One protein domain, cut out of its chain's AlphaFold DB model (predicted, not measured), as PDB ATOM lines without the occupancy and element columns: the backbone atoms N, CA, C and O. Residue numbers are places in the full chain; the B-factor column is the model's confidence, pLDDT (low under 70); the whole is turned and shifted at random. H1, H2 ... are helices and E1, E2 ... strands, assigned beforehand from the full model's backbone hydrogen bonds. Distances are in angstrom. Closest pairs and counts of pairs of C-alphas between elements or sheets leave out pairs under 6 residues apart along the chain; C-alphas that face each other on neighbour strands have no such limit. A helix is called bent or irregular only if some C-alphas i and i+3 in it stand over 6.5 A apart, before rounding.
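AT A GLANCE: This is residues 26 to 83 of the 89 residues of an uncharacterized protein of Scytonema sp. UIC 10036 (UniProt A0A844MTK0). A long, narrow two-stranded hairpin, E1 and E2, has a short hairpin, E3 and E4, set partly over one face, with E3 close to E1 and E2 and E4 farther off, and a single helix, H1, runs on from the end of E4 as an arm. The turn of the long hairpin, residues 34 to 39, sticks out at one end of the domain, and residues 77 to 83, of which 77 to 81 belong to H1, stick out at the other. The printed part has 58 residues with four named strands and one named helix, in the order E1, E2, E3, E4, H1 along the chain. The strands make two sheets of two strands each, E1 - E2 and E3 - E4, both antiparallel, and the class is mixed, with helices and strands. The whole is loose, with a radius of gyration of the C-alphas of 14.5 A, and only just flat, spanning 48 by 25 by 14 A.

IN THESE COORDINATES: The larger sheet begins with E1, residues 26 to 35, which is 26.8 A long from its first C-alpha, that of Tyr 26 at (177.371, 158.275, 177.695), to its last. E2, residues 38 to 48, is the longest strand with 11 residues, and its first and last C-alphas are 31.3 A apart. E3, residues 56 to 60, is 13.0 A long from C-alpha 56 at (185.824, 154.785, 169.662) to C-alpha 60. E4, residues 66 to 70, is 12.9 A long. H1, residues 71 to 81, follows E4 directly and is 15.1 A long, ending with C-alpha 81 at (202.052, 161.446, 180.004).

HOW THE PARTS SIT: E1 and E2 form a hairpin of antiparallel neighbour strands, with 164 degrees between their N-to-C directions. C-alphas face each other from 26 and 47, 4.4 A apart, to 35 and 38, 5.3 A apart. N 29 and O 44, at 3.0 A, and N 40 and O 33, at 2.8 A, are among the pairs within hydrogen-bond range. E1 and E3 have 6 pairs of C-alphas within 8 A, and their closest C-alphas are those of Ala 29 and Pro 58, 6.2 A apart. E2 and E3 have 2 such pairs, the closest being the C-alphas of Trp 44 and Leu 57, 7.4 A apart. E3 and E4 form the second hairpin, antiparallel with 150 degrees between their directions. Across it N 59 and O 67 are 2.8 A apart and N 69 and O 57 are also 2.8 A apart, both within hydrogen-bond range. E4 is apart from E1 and from E2. H1 is also apart from E1 and from E2. H1 and E3 have 3 pairs of C-alphas within 8 A, and the closest C-alphas are those of Thr 56 and Leu 71, 5.7 A apart. In H1 every O i to N i+4 pair is within hydrogen-bond range, and the helix is not bent.

THE WHOLE: The two C-alphas farthest apart are those of Ser 36 and Arg 83, at 49.0 A, while the first and last printed C-alphas, those of Tyr 26 and Arg 83, are 25.7 A apart. Without the stretches that stand free, the body of 45 residues spans 35 by 19 by 9 A. The centre of E3 is the nearest to the mean of the C-alphas, at 3.6 A, and that of H1 the farthest, at 14.8 A. The printed part, residues 26 to 83 of a chain of 89, has no cut. The links E1 to E2, E3 to E4 and E4 to H1 are tight, the link E2 to E3 with 7 residues is short, and there is no long link. The mean pLDDT of the printed part is 93.9, and no printed residue is under 70.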
ATOM      1  N   TYR A  26     177.328 158.413 179.146       95.19
ATOM      2  CA  TYR A  26     177.371 158.275 177.695       95.19
ATOM      3  C   TYR A  26     178.544 159.044 177.089       95.19
ATOM      4  O   TYR A  26     179.052 160.000 177.677       95.19
ATOM      5  N   ALA A  27     178.924 158.649 175.878       96.25
ATOM      6  CA  ALA A  27     179.769 159.425 174.985       96.25
ATOM      7  C   ALA A  27     178.992 159.726 173.699       96.25
ATOM      8  O   ALA A  27     178.248 158.884 173.197       96.25
ATOM      9  N   VAL A  28     179.147 160.941 173.174       96.56
ATOM     10  CA  VAL A  28     178.472 161.374 171.947       96.56
ATOM     11  C   VAL A  28     179.455 162.077 171.026       96.56
ATOM     12  O   VAL A  28     180.234 162.925 171.458       96.56
ATOM     13  N   ALA A  29     179.355 161.763 169.739       97.38
ATOM     14  CA  ALA A  29     179.877 162.589 168.664       97.38
ATOM     15  C   ALA A  29     178.716 163.094 167.812       97.38
ATOM     16  O   ALA A  29     177.697 162.420 167.664       97.38
ATOM     17  N   TYR A  30     178.872 164.278 167.229       95.56
ATOM     18  CA  TYR A  30     177.877 164.816 166.318       95.56
ATOM     19  C   TYR A  30     178.518 165.529 165.136       95.56
ATOM     20  O   TYR A  30     179.660 165.991 165.202       95.56
ATOM     21  N   ARG A  31     177.751 165.656 164.056       94.19
ATOM     22  CA  ARG A  31     178.099 166.478 162.900       94.19
ATOM     23  C   ARG A  31     176.868 167.223 162.411       94.19
ATOM     24  O   ARG A  31     175.815 166.627 162.216       94.19
ATOM     25  N   VAL A  32     177.035 168.516 162.147       91.12
ATOM     26  CA  VAL A  32     176.032 169.305 161.426       91.12
ATOM     27  C   VAL A  32     176.106 168.961 159.940       91.12
ATOM     28  O   VAL A  32     177.187 168.948 159.340       91.12
ATOM     29  N   VAL A  33     174.954 168.665 159.355       90.56
ATOM     30  CA  VAL A  33     174.788 168.311 157.949       90.56
ATOM     31  C   VAL A  33     173.642 169.123 157.358       90.56
ATOM     32  O   VAL A  33     172.537 169.152 157.898       90.56
ATOM     33  N   GLU A  34     173.905 169.785 156.239       89.31
ATOM     34  CA  GLU A  34     172.873 170.467 155.460       89.31
ATOM     35  C   GLU A  34     172.194 169.439 154.556       89.31
ATOM     36  O   GLU A  34     172.841 168.798 153.722       89.31
ATOM     37  N   ARG A  35     170.891 169.241 154.752       84.62
ATOM     38  CA  ARG A  35     170.059 168.355 153.938       84.62
ATOM     39  C   ARG A  35     168.882 169.171 153.433       84.62
ATOM     40  O   ARG A  35     168.090 169.639 154.237       84.62
ATOM     41  N   SER A  36     168.766 169.330 152.116       78.50
ATOM     42  CA  SER A  36     167.599 169.965 151.484       78.50
ATOM     43  C   SER A  36     167.217 171.322 152.097       78.50
ATOM     44  O   SER A  36     166.069 171.526 152.467       78.50
ATOM     45  N   GLU A  37     168.193 172.229 152.224       80.06
ATOM     46  CA  GLU A  37     168.045 173.577 152.819       80.06
ATOM     47  C   GLU A  37     167.755 173.615 154.332       80.06
ATOM     48  O   GLU A  37     167.650 174.694 154.915       80.06
ATOM     49  N   GLU A  38     167.731 172.463 155.006       89.56
ATOM     50  CA  GLU A  38     167.577 172.365 156.455       89.56
ATOM     51  C   GLU A  38     168.868 171.877 157.128       89.56
ATOM     52  O   GLU A  38     169.511 170.900 156.725       89.56
ATOM     53  N   SER A  39     169.261 172.569 158.199       90.12
ATOM     54  CA  SER A  39     170.349 172.123 159.069       90.12
ATOM     55  C   SER A  39     169.871 170.951 159.923       90.12
ATOM     56  O   SER A  39     168.933 171.093 160.706       90.12
ATOM     57  N   SER A  40     170.538 169.804 159.817       92.12
ATOM     58  CA  SER A  40     170.279 168.628 160.655       92.12
ATOM     59  C   SER A  40     171.552 168.136 161.346       92.12
ATOM     60  O   SER A  40     172.662 168.571 161.033       92.12
ATOM     61  N   LEU A  41     171.385 167.263 162.342       93.19
ATOM     62  CA  LEU A  41     172.471 166.730 163.156       93.19
ATOM     63  C   LEU A  41     172.546 165.215 162.974       93.19
ATOM     64  O   LEU A  41     171.584 164.511 163.275       93.19
ATOM     65  N   ASP A  42     173.696 164.721 162.532       94.81
ATOM     66  CA  ASP A  42     174.031 163.309 162.684       94.81
ATOM     67  C   ASP A  42     174.638 163.110 164.067       94.81
ATOM     68  O   ASP A  42     175.523 163.869 164.469       94.81
ATOM     69  N   ILE A  43     174.143 162.114 164.799       96.19
ATOM     70  CA  ILE A  43     174.534 161.830 166.181       96.19
ATOM     71  C   ILE A  43     174.973 160.373 166.273       96.19
ATOM     72  O   ILE A  43     174.240 159.471 165.875       96.19
ATOM     73  N   TRP A  44     176.147 160.160 166.856       97.38
ATOM     74  CA  TRP A  44     176.640 158.855 167.279       97.38
ATOM     75  C   TRP A  44     176.616 158.830 168.799       97.38
ATOM     76  O   TRP A  44     177.262 159.661 169.437       97.38
ATOM     77  N   TYR A  45     175.835 157.914 169.358       96.31
ATOM     78  CA  TYR A  45     175.613 157.776 170.790       96.31
ATOM     79  C   TYR A  45     176.125 156.416 171.250       96.31
ATOM     80  O   TYR A  45     175.760 155.402 170.663       96.31
ATOM     81  N   GLU A  46     176.907 156.411 172.323       97.19
ATOM     82  CA  GLU A  46     177.386 155.202 172.985       97.19
ATOM     83  C   GLU A  46     177.090 155.301 174.484       97.19
ATOM     84  O   GLU A  46     177.471 156.273 175.144       97.19
ATOM     85  N   SER A  47     176.401 154.299 175.030       94.31
ATOM     86  CA  SER A  47     176.197 154.177 176.476       94.31
ATOM     87  C   SER A  47     177.501 153.783 177.164       94.31
ATOM     88  O   SER A  47     178.242 152.954 176.641       94.31
ATOM     89  N   LEU A  48     177.752 154.316 178.356       93.81
ATOM     90  CA  LEU A  48     178.920 153.976 179.165       93.81
ATOM     91  C   LEU A  48     178.492 153.367 180.496       93.81
ATOM     92  O   LEU A  48     177.538 153.834 181.120       93.81
ATOM     93  N   ASN A  49     179.272 152.404 180.978       91.25
ATOM     94  CA  ASN A  49     179.219 151.970 182.368       91.25
ATOM     95  C   ASN A  49     180.537 152.306 183.064       91.25
ATOM     96  O   ASN A  49     181.592 152.431 182.442       91.25
ATOM     97  N   ILE A  50     180.479 152.460 184.383       89.06
ATOM     98  CA  ILE A  50     181.681 152.662 185.192       89.06
ATOM     99  C   ILE A  50     182.513 151.376 185.161       89.06
ATOM    100  O   ILE A  50     181.984 150.300 185.417       89.06
ATOM    101  N   GLY A  51     183.814 151.509 184.900       88.00
ATOM    102  CA  GLY A  51     184.758 150.388 184.835       88.00
ATOM    103  C   GLY A  51     184.942 149.804 183.433       88.00
ATOM    104  O   GLY A  51     185.947 149.137 183.194       88.00
ATOM    105  N   ASP A  52     184.040 150.115 182.500       91.38
ATOM    106  CA  ASP A  52     184.166 149.695 181.106       91.38
ATOM    107  C   ASP A  52     185.183 150.562 180.344       91.38
ATOM    108  O   ASP A  52     185.472 151.708 180.706       91.38
ATOM    109  N   SER A  53     185.723 150.013 179.253       93.19
ATOM    110  CA  SER A  53     186.577 150.763 178.331       93.19
ATOM    111  C   SER A  53     185.795 151.859 177.608       93.19
ATOM    112  O   SER A  53     184.645 151.667 177.214       93.19
ATOM    113  N   LEU A  54     186.444 153.003 177.378       96.50
ATOM    114  CA  LEU A  54     185.840 154.089 176.603       96.50
ATOM    115  C   LEU A  54     185.716 153.702 175.109       96.50
ATOM    116  O   LEU A  54     186.602 153.036 174.571       96.50
ATOM    117  N   PRO A  55     184.650 154.132 174.412       97.44
ATOM    118  CA  PRO A  55     184.394 153.746 173.030       97.44
ATOM    119  C   PRO A  55     185.287 154.499 172.040       97.44
ATOM    120  O   PRO A  55     185.885 155.533 172.347       97.44
ATOM    121  N   THR A  56     185.316 154.012 170.800       98.31
ATOM    122  CA  THR A  56     185.824 154.785 169.662       98.31
ATOM    123  C   THR A  56     184.685 155.596 169.054       98.31
ATOM    124  O   THR A  56     183.662 155.027 168.687       98.31
ATOM    125  N   LEU A  57     184.862 156.912 168.907       98.31
ATOM    126  CA  LEU A  57     183.862 157.801 168.304       98.31
ATOM    127  C   LEU A  57     184.397 158.517 167.056       98.31
ATOM    128  O   LEU A  57     185.602 158.752 166.950       98.31
ATOM    129  N   PRO A  58     183.526 158.898 166.105       97.94
ATOM    130  CA  PRO A  58     183.943 159.672 164.945       97.94
ATOM    131  C   PRO A  58     184.223 161.134 165.313       97.94
ATOM    132  O   PRO A  58     183.404 161.806 165.934       97.94
ATOM    133  N   LEU A  59     185.348 161.665 164.841       96.69
ATOM    134  CA  LEU A  59     185.643 163.093 164.819       96.69
ATOM    135  C   LEU A  59     185.532 163.605 163.387       96.69
ATOM    136  O   LEU A  59     186.362 163.297 162.526       96.69
ATOM    137  N   TRP A  60     184.511 164.421 163.149       94.69
ATOM    138  CA  TRP A  60     184.321 165.094 161.875       94.69
ATOM    139  C   TRP A  60     185.104 166.399 161.834       94.69
ATOM    140  O   TRP A  60     184.912 167.294 162.657       94.69
ATOM    141  N   LEU A  61     185.980 166.513 160.846       92.50
ATOM    142  CA  LEU A  61     186.759 167.709 160.573       92.50
ATOM    143  C   LEU A  61     186.125 168.508 159.431       92.50
ATOM    144  O   LEU A  61     185.308 168.014 158.644       92.50
ATOM    145  N   ARG A  62     186.543 169.770 159.311       88.38
ATOM    146  CA  ARG A  62     186.184 170.603 158.157       88.38
ATOM    147  C   ARG A  62     186.611 169.908 156.859       88.38
ATOM    148  O   ARG A  62     187.657 169.269 156.808       88.38
ATOM    149  N   GLY A  63     185.795 170.046 155.817       87.75
ATOM    150  CA  GLY A  63     186.031 169.384 154.530       87.75
ATOM    151  C   GLY A  63     185.508 167.946 154.444       87.75
ATOM    152  O   GLY A  63     185.793 167.264 153.470       87.75
ATOM    153  N   GLY A  64     184.734 167.479 155.433       88.81
ATOM    154  CA  GLY A  64     184.067 166.174 155.368       88.81
ATOM    155  C   GLY A  64     184.971 164.981 155.683       88.81
ATOM    156  O   GLY A  64     184.581 163.846 155.429       88.81
ATOM    157  N   LEU A  65     186.157 165.219 156.249       94.44
ATOM    158  CA  LEU A  65     187.019 164.157 156.761       94.44
ATOM    159  C   LEU A  65     186.461 163.627 158.085       94.44
ATOM    160  O   LEU A  65     186.083 164.408 158.958       94.44
ATOM    161  N   CYS A  66     186.447 162.307 158.240       96.25
ATOM    162  CA  CYS A  66     186.052 161.633 159.472       96.25
ATOM    163  C   CYS A  66     187.215 160.781 159.972       96.25
ATOM    164  O   CYS A  66     187.712 159.927 159.237       96.25
ATOM    165  N   LEU A  67     187.639 161.006 161.214       97.38
ATOM    166  CA  LEU A  67     188.679 160.220 161.869       97.38
ATOM    167  C   LEU A  67     188.079 159.430 163.034       97.38
ATOM    168  O   LEU A  67     187.360 160.020 163.839       97.38
ATOM    169  N   PRO A  68     188.367 158.127 163.167       98.00
ATOM    170  CA  PRO A  68     188.031 157.401 164.381       98.00
ATOM    171  C   PRO A  68     188.938 157.874 165.523       98.00
ATOM    172  O   PRO A  68     190.158 157.929 165.375       98.00
ATOM    173  N   VAL A  69     188.346 158.211 166.664       97.75
ATOM    174  CA  VAL A  69     189.064 158.584 167.884       97.75
ATOM    175  C   VAL A  69     188.839 157.505 168.926       97.75
ATOM    176  O   VAL A  69     187.749 157.399 169.482       97.75
ATOM    177  N   ASP A  70     189.878 156.720 169.199       98.06
ATOM    178  CA  ASP A  70     189.900 155.779 170.317       98.06
ATOM    179  C   ASP A  70     190.056 156.566 171.626       98.06
ATOM    180  O   ASP A  70     191.154 157.021 171.983       98.06
ATOM    181  N   LEU A  71     188.936 156.790 172.317       97.31
ATOM    182  CA  LEU A  71     188.920 157.569 173.552       97.31
ATOM    183  C   LEU A  71     189.658 156.847 174.676       97.31
ATOM    184  O   LEU A  71     190.299 157.515 175.486       97.31
ATOM    185  N   ASN A  72     189.620 155.512 174.712       96.81
ATOM    186  CA  ASN A  72     190.292 154.742 175.751       96.81
ATOM    187  C   ASN A  72     191.809 154.877 175.619       96.81
ATOM    188  O   ASN A  72     192.478 155.285 176.566       96.81
ATOM    189  N   ALA A  73     192.353 154.619 174.427       97.12
ATOM    190  CA  ALA A  73     193.786 154.750 174.180       97.12
ATOM    191  C   ALA A  73     194.279 156.194 174.383       97.12
ATOM    192  O   ALA A  73     195.363 156.416 174.929       97.12
ATOM    193  N   THR A  74     193.477 157.187 173.981       96.25
ATOM    194  CA  THR A  74     193.794 158.611 174.174       96.25
ATOM    195  C   THR A  74     193.815 158.984 175.656       96.25
ATOM    196  O   THR A  74     194.741 159.666 176.107       96.25
ATOM    197  N   TYR A  75     192.837 158.509 176.429       94.81
ATOM    198  CA  TYR A  75     192.773 158.700 177.874       94.81
ATOM    199  C   TYR A  75     193.970 158.053 178.579       94.81
ATOM    200  O   TYR A  75     194.693 158.741 179.301       94.81
ATOM    201  N   ASP A  76     194.236 156.770 178.313       94.94
ATOM    202  CA  ASP A  76     195.339 156.022 178.929       94.94
ATOM    203  C   ASP A  76     196.692 156.686 178.633       94.94
ATOM    204  O   ASP A  76     197.523 156.883 179.528       94.94
ATOM    205  N   ARG A  77     196.904 157.103 177.377       96.25
ATOM    206  CA  ARG A  77     198.101 157.844 176.975       96.25
ATOM    207  C   ARG A  77     198.227 159.162 177.734       96.25
ATOM    208  O   ARG A  77     199.309 159.445 178.248       96.25
ATOM    209  N   THR A  78     197.149 159.940 177.812       95.94
ATOM    210  CA  THR A  78     197.135 161.240 178.498       95.94
ATOM    211  C   THR A  78     197.476 161.073 179.972       95.94
ATOM    212  O   THR A  78     198.342 161.775 180.486       95.94
ATOM    213  N   CYS A  79     196.865 160.100 180.645       95.06
ATOM    214  CA  CYS A  79     197.127 159.834 182.054       95.06
ATOM    215  C   CYS A  79     198.583 159.435 182.292       95.06
ATOM    216  O   CYS A  79     199.224 159.968 183.197       95.06
ATOM    217  N   ARG A  80     199.147 158.578 181.432       95.19
ATOM    218  CA  ARG A  80     200.567 158.213 181.487       95.19
ATOM    219  C   ARG A  80     201.484 159.425 181.308       95.19
ATOM    220  O   ARG A  80     202.418 159.596 182.086       95.19
ATOM    221  N   GLU A  81     201.235 160.258 180.297       97.31
ATOM    222  CA  GLU A  81     202.052 161.446 180.004       97.31
ATOM    223  C   GLU A  81     201.955 162.502 181.114       97.31
ATOM    224  O   GLU A  81     202.956 163.118 181.473       97.31
ATOM    225  N   GLN A  82     200.773 162.652 181.713       96.75
ATOM    226  CA  GLN A  82     200.511 163.573 182.821       96.75
ATOM    227  C   GLN A  82     200.828 162.969 184.200       96.75
ATOM    228  O   GLN A  82     200.595 163.613 185.220       96.75
ATOM    229  N   ARG A  83     201.374 161.743 184.249       94.94
ATOM    230  CA  ARG A  83     201.705 161.007 185.484       94.94
ATOM    231  C   ARG A  83     200.521 160.904 186.456       94.94
ATOM    232  O   ARG A  83     200.711 160.902 187.671       94.94
TER     233      ARG A  83